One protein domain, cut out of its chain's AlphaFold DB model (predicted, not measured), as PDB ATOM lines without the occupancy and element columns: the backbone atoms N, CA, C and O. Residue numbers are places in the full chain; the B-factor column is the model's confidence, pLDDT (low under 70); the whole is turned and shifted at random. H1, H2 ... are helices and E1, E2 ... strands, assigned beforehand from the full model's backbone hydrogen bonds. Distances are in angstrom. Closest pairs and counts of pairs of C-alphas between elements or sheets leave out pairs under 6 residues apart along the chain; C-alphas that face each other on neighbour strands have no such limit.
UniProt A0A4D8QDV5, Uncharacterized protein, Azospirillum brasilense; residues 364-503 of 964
ATOM      1  N   PRO A 364     135.224 104.230 118.590       77.94
ATOM      2  CA  PRO A 364     134.755 104.976 119.760       77.94
ATOM      3  C   PRO A 364     134.000 106.264 119.404       77.94
ATOM      4  O   PRO A 364     132.984 106.574 120.024       77.94
ATOM      5  N   LEU A 365     134.449 106.995 118.378       79.56
ATOM      6  CA  LEU A 365     133.782 108.215 117.906       79.56
ATOM      7  C   LEU A 365     132.424 107.903 117.277       79.56
ATOM      8  O   LEU A 365     131.447 108.606 117.542       79.56
ATOM      9  N   HIS A 366     132.341 106.814 116.507       81.75
ATOM     10  CA  HIS A 366     131.071 106.312 115.990       81.75
ATOM     11  C   HIS A 366     130.101 105.942 117.114       81.75
ATOM     12  O   HIS A 366     128.925 106.277 117.012       81.75
ATOM     13  N   ALA A 367     130.574 105.316 118.195       82.06
ATOM     14  CA  ALA A 367     129.726 104.927 119.319       82.06
ATOM     15  C   ALA A 367     129.127 106.138 120.055       82.06
ATOM     16  O   ALA A 367     127.922 106.162 120.305       82.06
ATOM     17  N   VAL A 368     129.930 107.164 120.370       81.19
ATOM     18  CA  VAL A 368     129.430 108.381 121.045       81.19
ATOM     19  C   VAL A 368     128.449 109.140 120.142       81.19
ATOM     20  O   VAL A 368     127.380 109.551 120.598       81.19
ATOM     21  N   ARG A 369     128.758 109.258 118.843       85.00
ATOM     22  CA  ARG A 369     127.852 109.842 117.841       85.00
ATOM     23  C   ARG A 369     126.538 109.062 117.733       85.00
ATOM     24  O   ARG A 369     125.475 109.668 117.744       85.00
ATOM     25  N   ALA A 370     126.600 107.734 117.652       85.38
ATOM     26  CA  ALA A 370     125.421 106.882 117.516       85.38
ATOM     27  C   ALA A 370     124.493 106.967 118.738       85.38
ATOM     28  O   ALA A 370     123.280 107.013 118.569       85.38
ATOM     29  N   ARG A 371     125.043 107.054 119.960       85.12
ATOM     30  CA  ARG A 371     124.244 107.271 121.185       85.12
ATOM     31  C   ARG A 371     123.493 108.596 121.141       85.12
ATOM     32  O   ARG A 371     122.305 108.645 121.447       85.12
ATOM     33  N   ARG A 372     124.181 109.667 120.738       87.25
ATOM     34  CA  ARG A 372     123.566 110.984 120.559       87.25
ATOM     35  C   ARG A 372     122.459 110.948 119.512       87.25
ATOM     36  O   ARG A 372     121.371 111.439 119.783       87.25
ATOM     37  N   GLU A 373     122.718 110.349 118.354       86.31
ATOM     38  CA  GLU A 373     121.730 110.238 117.280       86.31
ATOM     39  C   GLU A 373     120.509 109.415 117.706       86.31
ATOM     40  O   GLU A 373     119.382 109.805 117.430       86.31
ATOM     41  N   ALA A 374     120.709 108.327 118.455       86.25
ATOM     42  CA  ALA A 374     119.613 107.528 118.998       86.25
ATOM     43  C   ALA A 374     118.710 108.341 119.942       86.25
ATOM     44  O   ALA A 374     117.489 108.252 119.853       86.25
ATOM     45  N   VAL A 375     119.300 109.175 120.808       87.69
ATOM     46  CA  VAL A 375     118.563 110.091 121.696       87.69
ATOM     47  C   VAL A 375     117.779 111.135 120.894       87.69
ATOM     48  O   VAL A 375     116.590 111.328 121.140       87.69
ATOM     49  N   LEU A 376     118.415 111.781 119.910       87.38
ATOM     50  CA  LEU A 376     117.760 112.786 119.065       87.38
ATOM     51  C   LEU A 376     116.626 112.184 118.234       87.38
ATOM     52  O   LEU A 376     115.549 112.769 118.160       87.38
ATOM     53  N   SER A 377     116.854 111.010 117.649       87.69
ATOM     54  CA  SER A 377     115.861 110.265 116.878       87.69
ATOM     55  C   SER A 377     114.672 109.846 117.743       87.69
ATOM     56  O   SER A 377     113.530 110.043 117.339       87.69
ATOM     57  N   ALA A 378     114.912 109.373 118.972       86.44
ATOM     58  CA  ALA A 378     113.842 109.028 119.908       86.44
ATOM     59  C   ALA A 378     112.950 110.232 120.246       86.44
ATOM     60  O   ALA A 378     111.727 110.104 120.235       86.44
ATOM     61  N   ILE A 379     113.545 111.403 120.501       86.69
ATOM     62  CA  ILE A 379     112.788 112.632 120.772       86.69
ATOM     63  C   ILE A 379     112.035 113.083 119.510       86.69
ATOM     64  O   ILE A 379     110.841 113.345 119.587       86.69
ATOM     65  N   ARG A 380     112.691 113.126 118.337       86.69
ATOM     66  CA  ARG A 380     112.053 113.504 117.057       86.69
ATOM     67  C   ARG A 380     110.870 112.601 116.709       86.69
ATOM     68  O   ARG A 380     109.824 113.114 116.334       86.69
ATOM     69  N   SER A 381     111.032 111.289 116.870       85.31
ATOM     70  CA  SER A 381     109.968 110.304 116.656       85.31
ATOM     71  C   SER A 381     108.782 110.565 117.587       85.31
ATOM     72  O   SER A 381     107.650 110.668 117.131       85.31
ATOM     73  N   ALA A 382     109.049 110.809 118.875       83.44
ATOM     74  CA  ALA A 382     108.009 111.130 119.848       83.44
ATOM     75  C   ALA A 382     107.202 112.388 119.492       83.44
ATOM     76  O   ALA A 382     106.009 112.439 119.779       83.44
ATOM     77  N   ILE A 383     107.847 113.389 118.882       81.31
ATOM     78  CA  ILE A 383     107.218 114.645 118.448       81.31
ATOM     79  C   ILE A 383     106.425 114.471 117.156       81.31
ATOM     80  O   ILE A 383     105.369 115.082 117.029       81.31
ATOM     81  N   ALA A 384     106.926 113.681 116.201       82.06
ATOM     82  CA  ALA A 384     106.280 113.493 114.899       82.06
ATOM     83  C   ALA A 384     104.821 113.021 115.037       82.06
ATOM     84  O   ALA A 384     103.974 113.397 114.231       82.06
ATOM     85  N   ASP A 385     104.531 112.283 116.110       78.06
ATOM     86  CA  ASP A 385     103.204 111.762 116.436       78.06
ATOM     87  C   ASP A 385     102.322 112.739 117.251       78.06
ATOM     88  O   ASP A 385     101.219 112.370 117.662       78.06
ATOM     89  N   GLN A 386     102.780 113.960 117.559       82.19
ATOM     90  CA  GLN A 386     102.018 114.946 118.342       82.19
ATOM     91  C   GLN A 386     101.482 116.083 117.460       82.19
ATOM     92  O   GLN A 386     102.224 116.954 117.006       82.19
ATOM     93  N   SER A 387     100.158 116.130 117.275       80.38
ATOM     94  CA  SER A 387      99.488 117.282 116.665       80.38
ATOM     95  C   SER A 387      99.607 118.508 117.572       80.38
ATOM     96  O   SER A 387      99.326 118.418 118.765       80.38
ATOM     97  N   GLY A 388      99.977 119.658 117.011       85.44
ATOM     98  CA  GLY A 388     100.007 120.924 117.748       85.44
ATOM     99  C   GLY A 388     101.394 121.394 118.183       85.44
ATOM    100  O   GLY A 388     101.493 122.486 118.731       85.44
ATOM    101  N   TRP A 389     102.464 120.652 117.886       86.69
ATOM    102  CA  TRP A 389     103.848 121.067 118.131       86.69
ATOM    103  C   TRP A 389     104.647 121.115 116.831       86.69
ATOM    104  O   TRP A 389     104.475 120.274 115.950       86.69
ATOM    105  N   ARG A 390     105.545 122.094 116.711       85.56
ATOM    106  CA  ARG A 390     106.504 122.190 115.607       85.56
ATOM    107  C   ARG A 390     107.933 122.152 116.128       85.56
ATOM    108  O   ARG A 390     108.270 122.776 117.136       85.56
ATOM    109  N   LEU A 391     108.788 121.438 115.405       83.75
ATOM    110  CA  LEU A 391     110.228 121.500 115.603       83.75
ATOM    111  C   LEU A 391     110.734 122.827 115.024       83.75
ATOM    112  O   LEU A 391     110.589 123.076 113.830       83.75
ATOM    113  N   LEU A 392     111.314 123.681 115.868       72.62
ATOM    114  CA  LEU A 392     111.881 124.961 115.430       72.62
ATOM    115  C   LEU A 392     113.284 124.819 114.836       72.62
ATOM    116  O   LEU A 392     113.735 125.691 114.100       72.62
ATOM    117  N   LEU A 393     113.976 123.725 115.154       65.50
ATOM    118  CA  LEU A 393     115.292 123.440 114.598       65.50
ATOM    119  C   LEU A 393     115.160 122.731 113.251       65.50
ATOM    120  O   LEU A 393     114.495 121.703 113.151       65.50
ATOM    121  N   ASN A 394     115.882 123.207 112.239       50.81
ATOM    122  CA  ASN A 394     116.118 122.421 111.029       50.81
ATOM    123  C   ASN A 394     116.973 121.167 111.334       50.81
ATOM    124  O   ASN A 394     117.446 120.954 112.456       50.81
ATOM    125  N   ASP A 395     117.222 120.334 110.326       41.28
ATOM    126  CA  ASP A 395     117.975 119.068 110.426       41.28
ATOM    127  C   ASP A 395     119.414 119.217 110.956       41.28
ATOM    128  O   ASP A 395     120.079 118.228 111.257       41.28
ATOM    129  N   GLN A 396     119.882 120.458 111.123       46.91
ATOM    130  CA  GLN A 396     121.188 120.826 111.662       46.91
ATOM    131  C   GLN A 396     121.138 121.366 113.106       46.91
ATOM    132  O   GLN A 396     122.189 121.640 113.683       46.91
ATOM    133  N   GLY A 397     119.953 121.483 113.725       47.91
ATOM    134  CA  GLY A 397     119.817 121.794 115.153       47.91
ATOM    135  C   GLY A 397     119.902 123.284 115.525       47.91
ATOM    136  O   GLY A 397     120.459 123.594 116.575       47.91
ATOM    137  N   ILE A 398     119.403 124.220 114.703       48.53
ATOM    138  CA  ILE A 398     119.654 125.667 114.904       48.53
ATOM    139  C   ILE A 398     118.447 126.446 115.459       48.53
ATOM    140  O   ILE A 398     117.481 126.697 114.748       48.53
ATOM    141  N   PHE A 399     118.555 126.883 116.720       45.41
ATOM    142  CA  PHE A 399     117.853 128.030 117.302       45.41
ATOM    143  C   PHE A 399     118.957 128.849 117.967       45.41
ATOM    144  O   PHE A 399     119.416 128.533 119.065       45.41
ATOM    145  N   CYS A 400     119.487 129.815 117.221       47.75
ATOM    146  CA  CYS A 400     120.511 130.739 117.685       47.75
ATOM    147  C   CYS A 400     119.913 132.132 117.631       47.75
ATOM    148  O   CYS A 400     119.564 132.596 116.550       47.75
ATOM    149  N   ASP A 401     119.850 132.797 118.776       37.78
ATOM    150  CA  ASP A 401     119.651 134.238 118.810       37.78
ATOM    151  C   ASP A 401     121.042 134.866 119.015       37.78
ATOM    152  O   ASP A 401     121.599 134.830 120.116       37.78
ATOM    153  N   GLY A 402     121.680 135.303 117.923       49.91
ATOM    154  CA  GLY A 402     122.897 136.130 117.938       49.91
ATOM    155  C   GLY A 402     124.117 135.620 117.147       49.91
ATOM    156  O   GLY A 402     124.341 134.420 116.981       49.91
ATOM    157  N   ASP A 403     124.935 136.586 116.711       47.47
ATOM    158  CA  ASP A 403     126.139 136.435 115.871       47.47
ATOM    159  C   ASP A 403     127.397 135.949 116.621       47.47
ATOM    160  O   ASP A 403     128.465 135.800 116.023       47.47
ATOM    161  N   ASP A 404     127.305 135.696 117.929       51.06
ATOM    162  CA  ASP A 404     128.468 135.383 118.764       51.06
ATOM    163  C   ASP A 404     128.763 133.862 118.793       51.06
ATOM    164  O   ASP A 404     127.883 133.072 119.177       51.06
ATOM    165  N   PRO A 405     129.975 133.399 118.406       44.62
ATOM    166  CA  PRO A 405     130.438 132.022 118.608       44.62
ATOM    167  C   PRO A 405     130.546 131.679 120.106       44.62
ATOM    168  O   PRO A 405     131.612 131.639 120.713       44.62
ATOM    169  N   GLY A 406     129.401 131.398 120.721       47.62
ATOM    170  CA  GLY A 406     129.282 131.180 122.161       47.62
ATOM    171  C   GLY A 406     127.846 131.147 122.679       47.62
ATOM    172  O   GLY A 406     127.632 130.711 123.819       47.62
ATOM    173  N   ASN A 407     126.873 131.547 121.852       54.31
ATOM    174  CA  ASN A 407     125.461 131.442 122.188       54.31
ATOM    175  C   ASN A 407     125.018 129.976 122.219       54.31
ATOM    176  O   ASN A 407     125.433 129.127 121.430       54.31
ATOM    177  N   TRP A 408     124.263 129.666 123.264       62.09
ATOM    178  CA  TRP A 408     123.874 128.330 123.675       62.09
ATOM    179  C   TRP A 408     123.003 127.674 122.591       62.09
ATOM    180  O   TRP A 408     122.082 128.297 122.084       62.09
ATOM    181  N   ILE A 409     123.300 126.421 122.222       67.88
ATOM    182  CA  ILE A 409     122.546 125.687 121.191       67.88
ATOM    183  C   ILE A 409     121.895 124.466 121.832       67.88
ATOM    184  O   ILE A 409     122.575 123.458 122.069       67.88
ATOM    185  N   ALA A 410     120.593 124.576 122.093       76.12
ATOM    186  CA  ALA A 410     119.751 123.440 122.449       76.12
ATOM    187  C   ALA A 410     119.820 122.370 121.352       76.12
ATOM    188  O   ALA A 410     119.957 122.671 120.169       76.12
ATOM    189  N   ASP A 411     119.767 121.106 121.748       81.31
ATOM    190  CA  ASP A 411     119.829 119.982 120.823       81.31
ATOM    191  C   ASP A 411     118.520 119.812 120.042       81.31
ATOM    192  O   ASP A 411     118.555 119.446 118.867       81.31
ATOM    193  N   ILE A 412     117.386 120.084 120.698       83.69
ATOM    194  CA  ILE A 412     116.026 120.092 120.138       83.69
ATOM    195  C   ILE A 412     115.271 121.277 120.745       83.69
ATOM    196  O   ILE A 412     115.318 121.464 121.957       83.69
ATOM    197  N   VAL A 413     114.581 122.070 119.920       84.69
ATOM    198  CA  VAL A 413     113.667 123.130 120.370       84.69
ATOM    199  C   VAL A 413     112.307 122.895 119.741       84.69
ATOM    200  O   VAL A 413     112.188 122.791 118.518       84.69
ATOM    201  N   LEU A 414     111.299 122.817 120.594       86.44
ATOM    202  CA  LEU A 414     109.904 122.665 120.231       86.44
ATOM    203  C   LEU A 414     109.147 123.929 120.575       86.44
ATOM    204  O   LEU A 414     109.428 124.570 121.588       86.44
ATOM    205  N   GLU A 415     108.171 124.247 119.743       86.75
ATOM    206  CA  GLU A 415     107.199 125.294 120.002       86.75
ATOM    207  C   GLU A 415     105.811 124.766 119.688       86.75
ATOM    208  O   GLU A 415     105.585 124.122 118.660       86.75
ATOM    209  N   GLU A 416     104.886 125.019 120.595       88.06
ATOM    210  CA  GLU A 416     103.484 124.730 120.380       88.06
ATOM    211  C   GLU A 416     102.937 125.662 119.284       88.06
ATOM    212  O   GLU A 416     103.217 126.857 119.244       88.06
ATOM    213  N   THR A 417     102.180 125.108 118.345       87.00
ATOM    214  CA  THR A 417     101.699 125.800 117.136       87.00
ATOM    215  C   THR A 417     100.659 126.888 117.412       87.00
ATOM    216  O   THR A 417     100.334 127.662 116.512       87.00
ATOM    217  N   VAL A 418     100.150 126.973 118.641       85.94
ATOM    218  CA  VAL A 418      99.234 128.034 119.065       85.94
ATOM    219  C   VAL A 418      99.991 129.360 119.264       85.94
ATOM    220  O   VAL A 418     101.148 129.353 119.687       85.94
ATOM    221  N   PRO A 419      99.385 130.527 118.972       81.25
ATOM    222  CA  PRO A 419     100.015 131.822 119.230       81.25
ATOM    223  C   PRO A 419     100.390 131.988 120.709       81.25
ATOM    224  O   PRO A 419      99.548 131.806 121.583       81.25
ATOM    225  N   GLY A 420     101.651 132.338 120.989       78.50
ATOM    226  CA  GLY A 420     102.167 132.398 122.366       78.50
ATOM    227  C   GLY A 420     102.352 131.024 123.021       78.50
ATOM    228  O   GLY A 420     102.467 130.941 124.240       78.50
ATOM    229  N   GLY A 421     102.354 129.959 122.217       81.62
ATOM    230  CA  GLY A 421     102.494 128.582 122.650       81.62
ATOM    231  C   GLY A 421     103.788 128.304 123.411       81.62
ATOM    232  O   GLY A 421     104.809 128.984 123.252       81.62
ATOM    233  N   ARG A 422     103.741 127.272 124.254       85.69
ATOM    234  CA  ARG A 422     104.859 126.877 125.115       85.69
ATOM    235  C   ARG A 422     106.076 126.470 124.281       85.69
ATOM    236  O   ARG A 422     105.946 125.837 123.231       85.69
ATOM    237  N   ARG A 423     107.281 126.777 124.772       86.81
ATOM    238  CA  ARG A 423     108.544 126.321 124.162       86.81
ATOM    239  C   ARG A 423     109.234 125.275 125.029       86.81
ATOM    240  O   ARG A 423     109.265 125.400 126.247       86.81
ATOM    241  N   MET A 424     109.846 124.266 124.420       87.62
ATOM    242  CA  MET A 424     110.665 123.284 125.142       87.62
ATOM    243  C   MET A 424     112.022 123.120 124.472       87.62
ATOM    244  O   MET A 424     112.096 122.823 123.283       87.62
ATOM    245  N   ALA A 425     113.097 123.291 125.235       87.94
ATOM    246  CA  ALA A 425     114.471 123.159 124.772       87.94
ATOM    247  C   ALA A 425     115.156 121.973 125.464       87.94
ATOM    248  O   ALA A 425     115.344 121.973 126.680       87.94
ATOM    249  N   PHE A 426     115.563 120.970 124.691       89.75
ATOM    250  CA  PHE A 426     116.292 119.804 125.177       89.75
ATOM    251  C   PHE A 426     117.799 120.013 125.045       89.75
ATOM    252  O   PHE A 426     118.292 120.445 124.002       89.75
ATOM    253  N   PHE A 427     118.532 119.644 126.089       89.31
ATOM    254  CA  PHE A 427     119.985 119.687 126.180       89.31
ATOM    255  C   PHE A 427     120.509 118.296 126.532       89.31
ATOM    256  O   PHE A 427     119.985 117.641 127.428       89.31
ATOM    257  N   LEU A 428     121.564 117.848 125.860       88.19
ATOM    258  CA  LEU A 428     122.180 116.540 126.036       88.19
ATOM    259  C   LEU A 428     123.595 116.701 126.590       88.19
ATOM    260  O   LEU A 428     124.441 117.387 126.008       88.19
ATOM    261  N   ALA A 429     123.889 116.008 127.684       87.31
ATOM    262  CA  ALA A 429     125.244 115.877 128.212       87.31
ATOM    263  C   ALA A 429     125.542 114.396 128.434       87.31
ATOM    264  O   ALA A 429     124.932 113.795 129.303       87.31
ATOM    265  N   PHE A 430     126.459 113.789 127.678       84.06
ATOM    266  CA  PHE A 430     126.743 112.350 127.807       84.06
ATOM    267  C   PHE A 430     127.791 112.016 128.871       84.06
ATOM    268  O   PHE A 430     127.929 110.850 129.233       84.06
ATOM    269  N   ASP A 431     128.498 113.014 129.394       81.94
ATOM    270  CA  ASP A 431     129.503 112.825 130.429       81.94
ATOM    271  C   ASP A 431     129.488 113.937 131.492       81.94
ATOM    272  O   ASP A 431     128.789 114.952 131.392       81.94
ATOM    273  N   THR A 432     130.289 113.732 132.537       82.19
ATOM    274  CA  THR A 432     130.431 114.663 133.663       82.19
ATOM    275  C   THR A 432     131.128 115.974 133.281       82.19
ATOM    276  O   THR A 432     130.977 116.961 134.003       82.19
ATOM    277  N   TYR A 433     131.858 116.027 132.160       79.62
ATOM    278  CA  TYR A 433     132.552 117.233 131.693       79.62
ATOM    279  C   TYR A 433     131.626 118.180 130.922       79.62
ATOM    280  O   TYR A 433     131.728 119.398 131.079       79.62
ATOM    281  N   ALA A 434     130.711 117.635 130.122       79.06
ATOM    282  CA  ALA A 434     129.702 118.368 129.373       79.06
ATOM    283  C   ALA A 434     128.589 118.903 130.286       79.06
ATOM    284  O   ALA A 434     128.052 119.986 130.033       79.06
ATOM    285  N   LEU A 435     128.266 118.173 131.362       85.94
ATOM    286  CA  LEU A 435     127.122 118.450 132.232       85.94
ATOM    287  C   LEU A 435     127.071 119.896 132.775       85.94
ATOM    288  O   LEU A 435     126.028 120.533 132.612       85.94
ATOM    289  N   PRO A 436     128.142 120.484 133.355       85.94
ATOM    290  CA  PRO A 436     128.079 121.847 133.889       85.94
ATOM    291  C   PRO A 436     127.766 122.903 132.825       85.94
ATOM    292  O   PRO A 436     127.029 123.852 133.094       85.94
ATOM    293  N   ARG A 437     128.304 122.745 131.609       82.06
ATOM    294  CA  ARG A 437     128.114 123.717 130.525       82.06
ATOM    295  C   ARG A 437     126.761 123.548 129.844       82.06
ATOM    296  O   ARG A 437     126.095 124.553 129.621       82.06
ATOM    297  N   CYS A 438     126.310 122.315 129.605       84.12
ATOM    298  CA  CYS A 438     124.952 122.064 129.121       84.12
ATOM    299  C   CYS A 438     123.902 122.565 130.126       84.12
ATOM    300  O   CYS A 438     122.932 123.193 129.711       84.12
ATOM    301  N   ARG A 439     124.127 122.405 131.439       88.38
ATOM    302  CA  ARG A 439     123.251 122.980 132.474       88.38
ATOM    303  C   ARG A 439     123.253 124.506 132.451       88.38
ATOM    304  O   ARG A 439     122.191 125.111 132.520       88.38
ATOM    305  N   LEU A 440     124.420 125.139 132.326       85.75
ATOM    306  CA  LEU A 440     124.511 126.596 132.184       85.75
ATOM    307  C   LEU A 440     123.729 127.092 130.956       85.75
ATOM    308  O   LEU A 440     123.068 128.124 131.018       85.75
ATOM    309  N   TYR A 441     123.796 126.360 129.846       83.88
ATOM    310  CA  TYR A 441     123.068 126.667 128.618       83.88
ATOM    311  C   TYR A 441     121.563 126.464 128.750       83.88
ATOM    312  O   TYR A 441     120.812 127.359 128.374       83.88
ATOM    313  N   ALA A 442     121.136 125.380 129.390       85.69
ATOM    314  CA  ALA A 442     119.743 125.167 129.755       85.69
ATOM    315  C   ALA A 442     119.210 126.299 130.652       85.69
ATOM    316  O   ALA A 442     118.133 126.833 130.404       85.69
ATOM    317  N   GLN A 443     119.998 126.747 131.635       87.00
ATOM    318  CA  GLN A 443     119.632 127.871 132.505       87.00
ATOM    319  C   GLN A 443     119.522 129.188 131.732       87.00
ATOM    320  O   GLN A 443     118.615 129.975 131.982       87.00
ATOM    321  N   ARG A 444     120.434 129.451 130.787       83.50
ATOM    322  CA  ARG A 444     120.360 130.645 129.930       83.50
ATOM    323  C   ARG A 444     119.126 130.622 129.036       83.50
ATOM    324  O   ARG A 444     118.460 131.645 128.951       83.50
ATOM    325  N   ALA A 445     118.800 129.471 128.450       79.25
ATOM    326  CA  ALA A 445     117.590 129.297 127.654       79.25
ATOM    327  C   ALA A 445     116.327 129.582 128.473       79.25
ATOM    328  O   ALA A 445     115.520 130.417 128.074       79.25
ATOM    329  N   ALA A 446     116.222 128.982 129.662       83.00
ATOM    330  CA  ALA A 446     115.099 129.199 130.571       83.00
ATOM    331  C   ALA A 446     114.979 130.658 131.058       83.00
ATOM    332  O   ALA A 446     113.880 131.130 131.339       83.00
ATOM    333  N   ASN A 447     116.099 131.384 131.164       82.19
ATOM    334  CA  ASN A 447     116.101 132.801 131.538       82.19
ATOM    335  C   ASN A 447     115.741 133.727 130.367       82.19
ATOM    336  O   ASN A 447     115.075 134.735 130.583       82.19
ATOM    337  N   GLN A 448     116.208 133.420 129.153       77.75
ATOM    338  CA  GLN A 448     115.942 134.233 127.960       77.75
ATOM    339  C   GLN A 448     114.503 134.062 127.465       77.75
ATOM    340  O   GLN A 448     113.928 135.006 126.933       77.75
ATOM    341  N   TYR A 449     113.915 132.883 127.673       76.81
ATOM    342  CA  TYR A 449     112.551 132.562 127.275       76.81
ATOM    343  C   TYR A 449     111.744 132.151 128.514       76.81
ATOM    344  O   TYR A 449     111.708 130.964 128.851       76.81
ATOM    345  N   PRO A 450     111.102 133.111 129.210       73.94
ATOM    346  CA  PRO A 450     110.376 132.853 130.448       73.94
ATOM    347  C   PRO A 450     109.203 131.885 130.306       73.94
ATOM    348  O   PRO A 450     108.809 131.315 131.313       73.94
ATOM    349  N   ASP A 451     108.700 131.659 129.095       77.31
ATOM    350  CA  ASP A 451     107.625 130.699 128.797       77.31
ATOM    351  C   ASP A 451     108.166 129.379 128.219       77.31
ATOM    352  O   ASP A 451     107.427 128.573 127.649       77.31
ATOM    353  N   SER A 452     109.483 129.160 128.340       78.88
ATOM    354  CA  SER A 452     110.139 127.925 127.923       78.88
ATOM    355  C   SER A 452     110.522 127.024 129.092       78.88
ATOM    356  O   SER A 452     110.917 127.490 130.168       78.88
ATOM    357  N   ASP A 453     110.479 125.720 128.842       86.31
ATOM    358  CA  ASP A 453     111.102 124.716 129.692       86.31
ATOM    359  C   ASP A 453     112.422 124.267 129.098       86.31
ATOM    360  O   ASP A 453     112.514 123.915 127.921       86.31
ATOM    361  N   ALA A 454     113.450 124.231 129.938       89.50
ATOM    362  CA  ALA A 454     114.733 123.665 129.577       89.50
ATOM    363  C   ALA A 454     114.881 122.285 130.226       89.50
ATOM    364  O   ALA A 454     114.827 122.148 131.450       89.50
ATOM    365  N   VAL A 455     115.088 121.263 129.403       91.38
ATOM    366  CA  VAL A 455     115.212 119.864 129.823       91.38
ATOM    367  C   VAL A 455     116.644 119.411 129.576       91.38
ATOM    368  O   VAL A 455     117.096 119.397 128.435       91.38
ATOM    369  N   LEU A 456     117.374 119.034 130.625       91.62
ATOM    370  CA  LEU A 456     118.738 118.521 130.526       91.62
ATOM    371  C   LEU A 456     118.747 117.004 130.717       91.62
ATOM    372  O   LEU A 456     118.580 116.516 131.828       91.62
ATOM    373  N   LEU A 457     119.002 116.263 129.643       92.19
ATOM    374  CA  LEU A 457     119.113 114.807 129.642       92.19
ATOM    375  C   LEU A 457     120.582 114.386 129.761       92.19
ATOM    376  O   LEU A 457     121.433 114.813 128.969       92.19
ATOM    377  N   SER A 458     120.901 113.523 130.729       90.88
ATOM    378  CA  SER A 458     122.275 113.042 130.904       90.88
ATOM    379  C   SER A 458     122.376 111.696 131.626       90.88
ATOM    380  O   SER A 458     121.762 111.537 132.676       90.88
ATOM    381  N   PRO A 459     123.222 110.755 131.160       88.50
ATOM    382  CA  PRO A 459     123.587 109.574 131.936       88.50
ATOM    383  C   PRO A 459     124.578 109.863 133.069       88.50
ATOM    384  O   PRO A 459     124.850 108.980 133.870       88.50
ATOM    385  N   ALA A 460     125.127 111.080 133.151       86.50
ATOM    386  CA  ALA A 460     126.000 111.506 134.244       86.50
ATOM    387  C   ALA A 460     125.224 112.099 135.437       86.50
ATOM    388  O   ALA A 460     125.831 112.494 136.435       86.50
ATOM    389  N   LEU A 461     123.897 112.214 135.329       85.69
ATOM    390  CA  LEU A 461     123.032 112.606 136.435       85.69
ATOM    391  C   LEU A 461     122.710 111.377 137.284       85.69
ATOM    392  O   LEU A 461     122.244 110.366 136.770       85.69
ATOM    393  N   ASN A 462     122.916 111.491 138.595       79.19
ATOM    394  CA  ASN A 462     122.648 110.395 139.529       79.19
ATOM    395  C   ASN A 462     121.209 110.406 140.062       79.19
ATOM    396  O   ASN A 462     120.764 109.412 140.625       79.19
ATOM    397  N   ARG A 463     120.504 111.539 139.952       76.50
ATOM    398  CA  ARG A 463     119.124 111.733 140.417       76.50
ATOM    399  C   ARG A 463     118.431 112.788 139.563       76.50
ATOM    400  O   ARG A 463     119.098 113.658 138.999       76.50
ATOM    401  N   LEU A 464     117.103 112.721 139.526       75.69
ATOM    402  CA  LEU A 464     116.274 113.819 139.041       75.69
ATOM    403  C   LEU A 464     116.530 115.073 139.884       75.69
ATOM    404  O   LEU A 464     116.635 115.000 141.111       75.69
ATOM    405  N   GLY A 465     116.638 116.223 139.228       74.75
ATOM    406  CA  GLY A 465     116.932 117.489 139.892       74.75
ATOM    407  C   GLY A 465     116.218 118.662 139.242       74.75
ATOM    408  O   GLY A 465     115.887 118.637 138.060       74.75
ATOM    409  N   PHE A 466     115.999 119.717 140.025       72.19
ATOM    410  CA  PHE A 466     115.487 120.982 139.513       72.19
ATOM    411  C   PHE A 466     116.467 122.095 139.868       72.19
ATOM    412  O   PHE A 466     116.670 122.414 141.041       72.19
ATOM    413  N   SER A 467     117.112 122.677 138.859       70.25
ATOM    414  CA  SER A 467     118.080 123.757 139.056       70.25
ATOM    415  C   SER A 467     117.646 124.982 138.274       70.25
ATOM    416  O   SER A 467     117.837 125.043 137.065       70.25
ATOM    417  N   LYS A 468     117.081 125.979 138.970       66.31
ATOM    418  CA  LYS A 468     116.751 127.293 138.387       66.31
ATOM    419  C   LYS A 468     115.965 127.178 137.065       66.31
ATOM    420  O   LYS A 468     116.400 127.720 136.056       66.31
ATOM    421  N   ARG A 469     114.831 126.460 137.085       77.31
ATOM    422  CA  ARG A 469     113.953 126.197 135.922       77.31
ATOM    423  C   ARG A 469     114.486 125.223 134.861       77.31
ATOM    424  O   ARG A 469     113.864 125.075 133.817       77.31
ATOM    425  N   VAL A 470     115.596 124.540 135.133       86.75
ATOM    426  CA  VAL A 470     116.054 123.400 134.327       86.75
ATOM    427  C   VAL A 470     115.612 122.102 134.984       86.75
ATOM    428  O   VAL A 470     115.895 121.883 136.168       86.75
ATOM    429  N   LEU A 471     114.952 121.253 134.202       89.50
ATOM    430  CA  LEU A 471     114.595 119.893 134.576       89.50
ATOM    431  C   LEU A 471     115.773 118.966 134.243       89.50
ATOM    432  O   LEU A 471     116.004 118.645 133.077       89.50
ATOM    433  N   ASP A 472     116.540 118.576 135.261       90.81
ATOM    434  CA  ASP A 472     117.663 117.645 135.130       90.81
ATOM    435  C   ASP A 472     117.131 116.207 135.177       90.81
ATOM    436  O   ASP A 472     116.611 115.763 136.204       90.81
ATOM    437  N   ILE A 473     117.288 115.477 134.073       90.56
ATOM    438  CA  ILE A 473     116.724 114.145 133.870       90.56
ATOM    439  C   ILE A 473     117.835 113.110 133.654       90.56
ATOM    440  O   ILE A 473     118.520 113.145 132.622       90.56
ATOM    441  N   PRO A 474     118.018 112.163 134.594       89.88
ATOM    442  CA  PRO A 474     118.911 111.039 134.390       89.88
ATOM    443  C   PRO A 474     118.358 110.121 133.296       89.88
ATOM    444  O   PRO A 474     117.171 109.794 133.280       89.88
ATOM    445  N   MET A 475     119.226 109.699 132.379       92.75
ATOM    446  CA  MET A 475     118.880 108.735 131.330       92.75
ATOM    447  C   MET A 475     119.939 107.643 131.195       92.75
ATOM    448  O   MET A 475     121.091 107.842 131.562       92.75
ATOM    449  N   THR A 476     119.606 106.499 130.605       89.38
ATOM    450  CA  THR A 476     120.614 105.483 130.266       89.38
ATOM    451  C   THR A 476     121.377 105.871 128.992       89.38
ATOM    452  O   THR A 476     120.821 106.423 128.047       89.38
ATOM    453  N   GLY A 477     122.681 105.574 128.941       74.81
ATOM    454  CA  GLY A 477     123.556 105.922 127.808       74.81
ATOM    455  C   GLY A 477     123.547 104.931 126.632       74.81
ATOM    456  O   GLY A 477     124.491 104.933 125.841       74.81
ATOM    457  N   GLY A 478     122.556 104.037 126.555       79.69
ATOM    458  CA  GLY A 478     122.471 102.971 125.549       79.69
ATOM    459  C   GLY A 478     121.879 103.418 124.204       79.69
ATOM    460  O   GLY A 478     121.457 104.557 124.040       79.69
ATOM    461  N   SER A 479     121.807 102.498 123.233       77.69
ATOM    462  CA  SER A 479     121.136 102.718 121.934       77.69
ATOM    463  C   SER A 479     119.612 102.856 122.048       77.69
ATOM    464  O   SER A 479     118.970 103.371 121.139       77.69
ATOM    465  N   LYS A 480     119.039 102.406 123.168       85.94
ATOM    466  CA  LYS A 480     117.646 102.612 123.567       85.94
ATOM    467  C   LYS A 480     117.645 103.350 124.912       85.94
ATOM    468  O   LYS A 480     117.614 102.690 125.949       85.94
ATOM    469  N   PRO A 481     117.786 104.686 124.912       88.69
ATOM    470  CA  PRO A 481     117.855 105.461 126.143       88.69
ATOM    471  C   PRO A 481     116.543 105.325 126.928       88.69
ATOM    472  O   PRO A 481     115.450 105.440 126.365       88.69
ATOM    473  N   LEU A 482     116.670 105.067 128.226       91.75
ATOM    474  CA  LEU A 482     115.571 104.965 129.182       91.75
ATOM    475  C   LEU A 482     115.677 106.098 130.207       91.75
ATOM    476  O   LEU A 482     116.785 106.524 130.526       91.75
ATOM    477  N   VAL A 483     114.547 106.547 130.738       90.19
ATOM    478  CA  VAL A 483     114.427 107.570 131.786       90.19
ATOM    479  C   VAL A 483     113.621 106.975 132.940       90.19
ATOM    480  O   VAL A 483     112.661 106.253 132.690       90.19
ATOM    481  N   SER A 484     114.005 107.265 134.184       84.75
ATOM    482  CA  SER A 484     113.200 106.900 135.358       84.75
ATOM    483  C   SER A 484     112.166 107.992 135.640       84.75
ATOM    484  O   SER A 484     112.531 109.162 135.789       84.75
ATOM    485  N   VAL A 485     110.887 107.621 135.694       82.00
ATOM    486  CA  VAL A 485     109.755 108.475 136.076       82.00
ATOM    487  C   VAL A 485     109.032 107.767 137.215       82.00
ATOM    488  O   VAL A 485     108.489 106.691 136.999       82.00
ATOM    489  N   ASN A 486     109.040 108.349 138.419       75.81
ATOM    490  CA  ASN A 486     108.452 107.734 139.616       75.81
ATOM    491  C   ASN A 486     108.892 106.264 139.817       75.81
ATOM    492  O   ASN A 486     108.063 105.369 139.939       75.81
ATOM    493  N   ASP A 487     110.205 106.018 139.741       74.62
ATOM    494  CA  ASP A 487     110.850 104.697 139.825       74.62
ATOM    495  C   ASP A 487     110.503 103.691 138.699       74.62
ATOM    496  O   ASP A 487     111.130 102.634 138.608       74.62
ATOM    497  N   GLU A 488     109.627 104.038 137.746       82.38
ATOM    498  CA  GLU A 488     109.397 103.268 136.514       82.38
ATOM    499  C   GLU A 488     110.407 103.666 135.425       82.38
ATOM    500  O   GLU A 488     110.586 104.843 135.103       82.38
ATOM    501  N   MET A 489     111.059 102.679 134.805       88.81
ATOM    502  CA  MET A 489     111.938 102.906 133.655       88.81
ATOM    503  C   MET A 489     111.126 102.943 132.357       88.81
ATOM    504  O   MET A 489     110.639 101.914 131.889       88.81
ATOM    505  N   VAL A 490     111.052 104.107 131.715       91.69
ATOM    506  CA  VAL A 490     110.359 104.295 130.432       91.69
ATOM    507  C   VAL A 490     111.314 104.644 129.302       91.69
ATOM    508  O   VAL A 490     112.405 105.168 129.517       91.69
ATOM    509  N   THR A 491     110.919 104.354 128.060       92.69
ATOM    510  CA  THR A 491     111.713 104.752 126.891       92.69
ATOM    511  C   THR A 491     111.749 106.271 126.768       92.69
ATOM    512  O   THR A 491     110.757 106.947 127.041       92.69
ATOM    513  N   LEU A 492     112.875 106.824 126.307       91.25
ATOM    514  CA  LEU A 492     112.994 108.270 126.110       91.25
ATOM    515  C   LEU A 492     111.925 108.821 125.153       91.25
ATOM    516  O   LEU A 492     111.458 109.936 125.346       91.25
ATOM    517  N   ALA A 493     111.522 108.041 124.147       89.69
ATOM    518  CA  ALA A 493     110.451 108.424 123.234       89.69
ATOM    519  C   ALA A 493     109.099 108.553 123.960       89.69
ATOM    520  O   ALA A 493     108.435 109.577 123.828       89.69
ATOM    521  N   ARG A 494     108.721 107.565 124.791       90.75
ATOM    522  CA  ARG A 494     107.505 107.642 125.621       90.75
ATOM    523  C   ARG A 494     107.579 108.827 126.581       90.75
ATOM    524  O   ARG A 494     106.650 109.621 126.627       90.75
ATOM    525  N   PHE A 495     108.710 108.986 127.268       91.56
ATOM    526  CA  PHE A 495     108.957 110.114 128.163       91.56
ATOM    527  C   PHE A 495     108.776 111.468 127.459       91.56
ATOM    528  O   PHE A 495     108.055 112.330 127.953       91.56
ATOM    529  N   ALA A 496     109.409 111.659 126.297       89.06
ATOM    530  CA  ALA A 496     109.319 112.901 125.537       89.06
ATOM    531  C   ALA A 496     107.884 113.171 125.061       89.06
ATOM    532  O   ALA A 496     107.421 114.303 125.168       89.06
ATOM    533  N   ALA A 497     107.164 112.142 124.601       89.12
ATOM    534  CA  ALA A 497     105.764 112.271 124.207       89.12
ATOM    535  C   ALA A 497     104.872 112.668 125.395       89.12
ATOM    536  O   ALA A 497     104.089 113.610 125.288       89.12
ATOM    537  N   ASP A 498     105.023 112.005 126.544       89.38
ATOM    538  CA  ASP A 498     104.250 112.305 127.754       89.38
ATOM    539  C   ASP A 498     104.567 113.707 128.302       89.38
ATOM    540  O   ASP A 498     103.676 114.404 128.791       89.38
ATOM    541  N   LEU A 499     105.821 114.153 128.175       87.62
ATOM    542  CA  LEU A 499     106.242 115.497 128.562       87.62
ATOM    543  C   LEU A 499     105.607 116.567 127.659       87.62
ATOM    544  O   LEU A 499     105.069 117.552 128.166       87.62
ATOM    545  N   VAL A 500     105.631 116.354 126.340       85.06
ATOM    546  CA  VAL A 500     105.060 117.266 125.330       85.06
ATOM    547  C   VAL A 500     103.535 117.357 125.445       85.06
ATOM    548  O   VAL A 500     102.980 118.448 125.341       85.06
ATOM    549  N   ARG A 501     102.848 116.247 125.744       86.25
ATOM    550  CA  ARG A 501     101.390 116.226 125.987       86.25
ATOM    551  C   ARG A 501     100.966 116.910 127.289       86.25
ATOM    552  O   ARG A 501      99.773 117.050 127.540       86.25
ATOM    553  N   GLY A 502     101.912 117.273 128.158       82.81
ATOM    554  CA  GLY A 502     101.599 117.716 129.519       82.81
ATOM    555  C   GLY A 502     101.015 116.601 130.398       82.81
ATOM    556  O   GLY A 502     100.414 116.888 131.437       82.81
ATOM    557  N   SER A 503     101.200 115.337 129.995       85.44
ATOM    558  CA  SER A 503     100.847 114.156 130.786       85.44
ATOM    559  C   SER A 503     101.794 113.962 131.964       85.44
ATOM    560  O   SER A 503     101.455 113.241 132.890       85.44
TER     561      SER A 503
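This is residues 364 to 503 of the 964 residues of an uncharacterized protein of Azospirillum brasilense (UniProt A0A4D8QDV5). Picture a twisted six-stranded sheet between helices, in three layers, helices on both faces of a sheet: H2 covers part of one face, while on the other face H1 runs over E2 and E3 and H3 packs on H1, beside the strands and over none of them. A small hairpin, E7 and E8, packs on H3 and on the end of E6 through E7. The printed part has 140 residues, with three named helices and eight named strands in the order H1 E1 E2 E3 H2 E4 E5 E6 E7 E8 H3. The large sheet runs E1 E2 E3 E4 E6 E5 and is mixed; the class is mixed, helices and strands. The whole is compact, with a radius of gyration of the C-alphas of 14.2 A and spans of 37 by 34 by 29 A.

Begin with E3, residues 423 to 428, and E4, residues 452 to 458: they are parallel, with N 425 and O 453 at 2.8 A. E2, residues 412 to 416, is antiparallel to E3 in a hairpin, with N 414 and O 424 at 2.8 A. E1, residues 389 to 391, forms a hairpin with E2, with N 390 and O 415 at 2.8 A. E1, E2 and E3 make a meander, each strand the antiparallel neighbour of the one before. Beyond E4, E6, residues 470 to 474, is parallel to it, with N 471 and O 454 at 2.9 A. E5, residues 465 to 467, is an edge strand in a hairpin with E6, with N 472 and O 465 at 2.9 A. Look next at H2, residues 435 to 448, at a height over the sheet of 7.9 A; the C-alphas of Ala 442 and Ala 454 are its closest to E4, 5.2 A. E3, H2 and E4 form a strand-helix-strand unit, two parallel strands with a helix between, its crossover right-handed. H1, residues 364 to 384, is on the opposite face, over E2 and E3. H3, residues 492 to 500, is on the same face as H1, over none of the strands. Residues 375 to 383 of H1 touch H3 at a steep tilt of 39 degrees, closest at C-alphas 378 and 493, 4.8 A. E7, residues 482 to 485, and E8, residues 488 to 491, form a hairpin, with N 483 and O 490 at 2.8 A. In H1, H2 and H3 every O i to N i+4 pair is within hydrogen-bond range.

Find C-alpha 364 at (134.755, 104.976, 119.760); from there H1 runs 30.1 A to C-alpha 384. E4, 19.4 A long, begins at (110.139, 127.925, 127.923). H2 measures 19.8 A, and H3 ends at C-alpha 500, (105.060, 117.266, 125.330).

The C-alphas farthest apart, Pro 364 and Pro 419, are 43.9 A apart. The printed part has no cut. E1 to E2 is the long link, 20 residues. Residues 393 to 409 and 468 are under 70 in pLDDT.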